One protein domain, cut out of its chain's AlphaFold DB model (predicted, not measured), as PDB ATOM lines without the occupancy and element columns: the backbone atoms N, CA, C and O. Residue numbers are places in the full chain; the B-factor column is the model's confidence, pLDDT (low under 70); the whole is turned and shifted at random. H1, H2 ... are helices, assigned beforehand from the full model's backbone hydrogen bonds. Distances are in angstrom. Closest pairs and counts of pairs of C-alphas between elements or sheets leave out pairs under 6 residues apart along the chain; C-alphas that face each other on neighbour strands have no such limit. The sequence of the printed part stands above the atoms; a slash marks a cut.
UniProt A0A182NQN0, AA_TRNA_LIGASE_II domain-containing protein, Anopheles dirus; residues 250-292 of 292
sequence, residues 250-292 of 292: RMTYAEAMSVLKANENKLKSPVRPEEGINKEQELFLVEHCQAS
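This is residues 250 to 292 of the 292 residues of the protein "AA_TRNA_LIGASE_II domain-containing protein" of Anopheles dirus (UniProt A0A182NQN0). Two helices, H1 and H2, are set about perpendicular to each other, with the part of H2 near its first end, residues 281 to 285, packing on H1. A long loop, residues 263 to 278, swings out from the end of H1 and folds back to the start of H2; the C-alphas of Glu 274 in this loop and Ala 291 at the end of H2 are the two farthest apart, 27.5 A. The printed part has 43 residues with two named helices, H1 then H2, and no named strand; the class is all helix. It is compact, with a radius of gyration of the C-alphas of 9.5 A, and spans 26 by 20 by 17 A.

The printed part begins at Arg 250, with its C-alpha at (7.326, 39.772, 26.246). H1 covers residues 253 to 262 and measures 14.2 A from first to last C-alpha; C-alpha 253 is at (5.347, 48.700, 22.680). H2 covers residues 279 to 291 and measures 18.8 A, ending with C-alpha 291 at (-1.662, 31.315, 18.662).

H1 and H2 touch, with 4 pairs of C-alphas within 8 A. The closest C-alphas are those of Leu 260 and Gln 281, 7.1 A apart. H2 touches H1 with residues 281 to 285 alone. Their lines stand about perpendicular, at 86 degrees, and their centres are 11.2 A apart. In H1 and H2 every O i to N i+4 pair is within hydrogen-bond range.

The two C-alphas farthest apart are those of Glu 274 and Ala 291, 27.5 A. The link from H1 to H2 is long, with 16 residues, whose C-alphas lie 7 to 14 A from the mean of all C-alphas. The printed part has no cut and ends at Ser 292, the chain's last residue. The mean pLDDT of the printed part is 92.2, and residues 291 to 292 are under 70.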
ATOM      1  N   ARG A 250       6.813  38.426  26.006       92.38
ATOM      2  CA  ARG A 250       7.326  39.772  26.246       92.38
ATOM      3  C   ARG A 250       7.528  40.443  24.905       92.38
ATOM      4  O   ARG A 250       8.228  39.909  24.052       92.38
ATOM      5  N   MET A 251       6.913  41.602  24.744       93.88
ATOM      6  CA  MET A 251       7.054  42.419  23.551       93.88
ATOM      7  C   MET A 251       7.177  43.882  23.936       93.88
ATOM      8  O   MET A 251       6.589  44.350  24.913       93.88
ATOM      9  N   THR A 252       7.953  44.609  23.152       94.94
ATOM     10  CA  THR A 252       8.037  46.059  23.234       94.94
ATOM     11  C   THR A 252       6.736  46.688  22.747       94.94
ATOM     12  O   THR A 252       6.006  46.128  21.926       94.94
ATOM     13  N   TYR A 253       6.473  47.918  23.189       95.12
ATOM     14  CA  TYR A 253       5.347  48.700  22.680       95.12
ATOM     15  C   TYR A 253       5.382  48.840  21.145       95.12
ATOM     16  O   TYR A 253       4.351  48.752  20.486       95.12
ATOM     17  N   ALA A 254       6.570  49.006  20.554       95.31
ATOM     18  CA  ALA A 254       6.720  49.110  19.103       95.31
ATOM     19  C   ALA A 254       6.272  47.828  18.379       95.31
ATOM     20  O   ALA A 254       5.535  47.913  17.398       95.31
ATOM     21  N   GLU A 255       6.665  46.656  18.886       95.88
ATOM     22  CA  GLU A 255       6.239  45.359  18.347       95.88
ATOM     23  C   GLU A 255       4.727  45.165  18.489       95.88
ATOM     24  O   GLU A 255       4.066  44.816  17.509       95.88
ATOM     25  N   ALA A 256       4.163  45.483  19.661       96.62
ATOM     26  CA  ALA A 256       2.722  45.444  19.894       96.62
ATOM     27  C   ALA A 256       1.964  46.314  18.874       96.62
ATOM     28  O   ALA A 256       1.029  45.855  18.216       96.62
ATOM     29  N   MET A 257       2.420  47.551  18.654       96.25
ATOM     30  CA  MET A 257       1.818  48.459  17.675       96.25
ATOM     31  C   MET A 257       1.964  47.964  16.233       96.25
ATOM     32  O   MET A 257       1.053  48.160  15.426       96.25
ATOM     33  N   SER A 258       3.078  47.316  15.885       96.06
ATOM     34  CA  SER A 258       3.248  46.679  14.575       96.06
ATOM     35  C   SER A 258       2.261  45.529  14.366       96.06
ATOM     36  O   SER A 258       1.651  45.453  13.298       96.06
ATOM     37  N   VAL A 259       2.048  44.682  15.379       96.62
ATOM     38  CA  VAL A 259       1.059  43.589  15.338       96.62
ATOM     39  C   VAL A 259      -0.358  44.137  15.175       96.62
ATOM     40  O   VAL A 259      -1.103  43.655  14.316       96.62
ATOM     41  N   LEU A 260      -0.719  45.168  15.945       97.06
ATOM     42  CA  LEU A 260      -2.039  45.800  15.880       97.06
ATOM     43  C   LEU A 260      -2.298  46.428  14.507       97.06
ATOM     44  O   LEU A 260      -3.325  46.150  13.895       97.06
ATOM     45  N   LYS A 261      -1.344  47.199  13.969       95.50
ATOM     46  CA  LYS A 261      -1.456  47.798  12.626       95.50
ATOM     47  C   LYS A 261      -1.571  46.745  11.526       95.50
ATOM     48  O   LYS A 261      -2.368  46.898  10.607       95.50
ATOM     49  N   ALA A 262      -0.815  45.652  11.626       96.00
ATOM     50  CA  ALA A 262      -0.892  44.555  10.660       96.00
ATOM     51  C   ALA A 262      -2.245  43.817  10.683       96.00
ATOM     52  O   ALA A 262      -2.586  43.137   9.717       96.00
ATOM     53  N   ASN A 263      -3.015  43.946  11.768       96.06
ATOM     54  CA  ASN A 263      -4.314  43.303  11.955       96.06
ATOM     55  C   ASN A 263      -5.450  44.319  12.153       96.06
ATOM     56  O   ASN A 263      -6.494  43.969  12.700       96.06
ATOM     57  N   GLU A 264      -5.280  45.559  11.688       94.44
ATOM     58  CA  GLU A 264      -6.247  46.642  11.896       94.44
ATOM     59  C   GLU A 264      -7.644  46.288  11.359       94.44
ATOM     60  O   GLU A 264      -8.660  46.640  11.948       94.44
ATOM     61  N   ASN A 265      -7.711  45.472  10.304       94.81
ATOM     62  CA  ASN A 265      -8.959  44.964   9.735       94.81
ATOM     63  C   ASN A 265      -9.748  44.002  10.648       94.81
ATOM     64  O   ASN A 265     -10.885  43.664  10.320       94.81
ATOM     65  N   LYS A 266      -9.152  43.517  11.744       95.19
ATOM     66  CA  LYS A 266      -9.793  42.648  12.746       95.19
ATOM     67  C   LYS A 266     -10.222  43.408  14.005       95.19
ATOM     68  O   LYS A 266     -10.902  42.822  14.844       95.19
ATOM     69  N   LEU A 267      -9.830  44.674  14.140       95.38
ATOM     70  CA  LEU A 267     -10.103  45.512  15.307       95.38
ATOM     71  C   LEU A 267     -11.318  46.409  15.044       95.38
ATOM     72  O   LEU A 267     -11.536  46.860  13.921       95.38
ATOM     73  N   LYS A 268     -12.124  46.677  16.076       93.81
ATOM     74  CA  LYS A 268     -13.233  47.642  15.981       93.81
ATOM     75  C   LYS A 268     -12.746  49.065  16.224       93.81
ATOM     76  O   LYS A 268     -13.271  50.000  15.622       93.81
ATOM     77  N   SER A 269     -11.780  49.229  17.124       92.81
ATOM     78  CA  SER A 269     -11.155  50.513  17.438       92.81
ATOM     79  C   SER A 269      -9.953  50.809  16.527       92.81
ATOM     80  O   SER A 269      -9.171  49.903  16.229       92.81
ATOM     81  N   PRO A 270      -9.778  52.071  16.082       92.69
ATOM     82  CA  PRO A 270      -8.623  52.460  15.278       92.69
ATOM     83  C   PRO A 270      -7.328  52.353  16.089       92.69
ATOM     84  O   PRO A 270      -7.313  52.602  17.296       92.69
ATOM     85  N   VAL A 271      -6.222  52.025  15.420       93.75
ATOM     86  CA  VAL A 271      -4.913  51.895  16.075       93.75
ATOM     87  C   VAL A 271      -4.187  53.238  16.041       93.75
ATOM     88  O   VAL A 271      -3.576  53.609  15.037       93.75
ATOM     89  N   ARG A 272      -4.240  53.969  17.157       91.19
ATOM     90  CA  ARG A 272      -3.668  55.313  17.311       91.19
ATOM     91  C   ARG A 272      -2.609  55.326  18.416       91.19
ATOM     92  O   ARG A 272      -2.978  55.230  19.582       91.19
ATOM     93  N   PRO A 273      -1.306  55.424  18.087       87.50
ATOM     94  CA  PRO A 273      -0.240  55.413  19.092       87.50
ATOM     95  C   PRO A 273      -0.418  56.451  20.211       87.50
ATOM     96  O   PRO A 273      -0.106  56.182  21.366       87.50
ATOM     97  N   GLU A 274      -0.946  57.622  19.869       90.00
ATOM     98  CA  GLU A 274      -1.192  58.740  20.778       90.00
ATOM     99  C   GLU A 274      -2.291  58.483  21.820       90.00
ATOM    100  O   GLU A 274      -2.303  59.142  22.856       90.00
ATOM    101  N   GLU A 275      -3.193  57.530  21.570       87.94
ATOM    102  CA  GLU A 275      -4.285  57.161  22.484       87.94
ATOM    103  C   GLU A 275      -3.916  55.964  23.383       87.94
ATOM    104  O   GLU A 275      -4.693  55.581  24.255       87.94
ATOM    105  N   GLY A 276      -2.724  55.380  23.199       91.62
ATOM    106  CA  GLY A 276      -2.315  54.156  23.883       91.62
ATOM    107  C   GLY A 276      -3.007  52.900  23.339       91.62
ATOM    108  O   GLY A 276      -3.696  52.931  22.320       91.62
ATOM    109  N   ILE A 277      -2.776  51.768  24.007       94.44
ATOM    110  CA  ILE A 277      -3.423  50.491  23.678       94.44
ATOM    111  C   ILE A 277      -4.653  50.360  24.572       94.44
ATOM    112  O   ILE A 277      -4.542  50.426  25.793       94.44
ATOM    113  N   ASN A 278      -5.828  50.191  23.972       93.25
ATOM    114  CA  ASN A 278      -7.066  50.015  24.730       93.25
ATOM    115  C   ASN A 278      -7.358  48.532  25.028       93.25
ATOM    116  O   ASN A 278      -6.776  47.632  24.428       93.25
ATOM    117  N   LYS A 279      -8.351  48.271  25.887       91.50
ATOM    118  CA  LYS A 279      -8.740  46.916  26.313       91.50
ATOM    119  C   LYS A 279      -9.020  45.929  25.170       91.50
ATOM    120  O   LYS A 279      -8.697  44.752  25.291       91.50
ATOM    121  N   GLU A 280      -9.660  46.361  24.081       94.69
ATOM    122  CA  GLU A 280      -9.910  45.472  22.932       94.69
ATOM    123  C   GLU A 280      -8.586  45.030  22.301       94.69
ATOM    124  O   GLU A 280      -8.390  43.852  22.005       94.69
ATOM    125  N   GLN A 281      -7.678  45.982  22.122       96.19
ATOM    126  CA  GLN A 281      -6.372  45.770  21.513       96.19
ATOM    127  C   GLN A 281      -5.457  44.932  22.422       96.19
ATOM    128  O   GLN A 281      -4.755  44.056  21.922       96.19
ATOM    129  N   GLU A 282      -5.509  45.121  23.744       95.31
ATOM    130  CA  GLU A 282      -4.813  44.269  24.721       95.31
ATOM    131  C   GLU A 282      -5.271  42.807  24.624       95.31
ATOM    132  O   GLU A 282      -4.443  41.903  24.514       95.31
ATOM    133  N   LEU A 283      -6.588  42.563  24.603       93.56
ATOM    134  CA  LEU A 283      -7.139  41.211  24.470       93.56
ATOM    135  C   LEU A 283      -6.737  40.568  23.137       93.56
ATOM    136  O   LEU A 283      -6.348  39.401  23.111       93.56
ATOM    137  N   PHE A 284      -6.756  41.340  22.048       95.88
ATOM    138  CA  PHE A 284      -6.288  40.872  20.745       95.88
ATOM    139  C   PHE A 284      -4.811  40.449  20.776       95.88
ATOM    140  O   PHE A 284      -4.453  39.414  20.213       95.88
ATOM    141  N   LEU A 285      -3.944  41.221  21.440       96.25
ATOM    142  CA  LEU A 285      -2.524  40.881  21.580       96.25
ATOM    143  C   LEU A 285      -2.325  39.588  22.377       96.25
ATOM    144  O   LEU A 285      -1.512  38.755  21.978       96.25
ATOM    145  N   VAL A 286      -3.089  39.384  23.455       92.94
ATOM    146  CA  VAL A 286      -3.049  38.135  24.234       92.94
ATOM    147  C   VAL A 286      -3.425  36.938  23.359       92.94
ATOM    148  O   VAL A 286      -2.695  35.948  23.338       92.94
ATOM    149  N   GLU A 287      -4.516  37.032  22.597       91.25
ATOM    150  CA  GLU A 287      -4.939  35.970  21.674       91.25
ATOM    151  C   GLU A 287      -3.889  35.705  20.584       91.25
ATOM    152  O   GLU A 287      -3.563  34.551  20.298       91.25
ATOM    153  N   HIS A 288      -3.305  36.762  20.012       92.56
ATOM    154  CA  HIS A 288      -2.249  36.657  19.005       92.56
ATOM    155  C   HIS A 288      -1.014  35.911  19.535       92.56
ATOM    156  O   HIS A 288      -0.491  35.027  18.854       92.56
ATOM    157  N   CYS A 289      -0.584  36.222  20.762       90.12
ATOM    158  CA  CYS A 289       0.571  35.593  21.406       90.12
ATOM    159  C   CYS A 289       0.316  34.138  21.829       90.12
ATOM    160  O   CYS A 289       1.260  33.376  21.995       90.12
ATOM    161  N   GLN A 290      -0.942  33.734  22.033       81.94
ATOM    162  CA  GLN A 290      -1.284  32.342  22.350       81.94
ATOM    163  C   GLN A 290      -1.332  31.437  21.113       81.94
ATOM    164  O   GLN A 290      -1.195  30.219  21.245       81.94
ATOM    165  N   ALA A 291      -1.575  32.021  19.938       68.06
ATOM    166  CA  ALA A 291      -1.662  31.315  18.662       68.06
ATOM    167  C   ALA A 291      -0.313  31.186  17.927       68.06
ATOM    168  O   ALA A 291      -0.247  30.468  16.926       68.06
ATOM    169  N   SER A 292       0.722  31.897  18.388       56.75
ATOM    170  CA  SER A 292       2.087  31.909  17.838       56.75
ATOM    171  C   SER A 292       3.026  30.980  18.603       56.75
ATOM    172  O   SER A 292       3.940  30.446  17.937       56.75
TER     173      SER A 292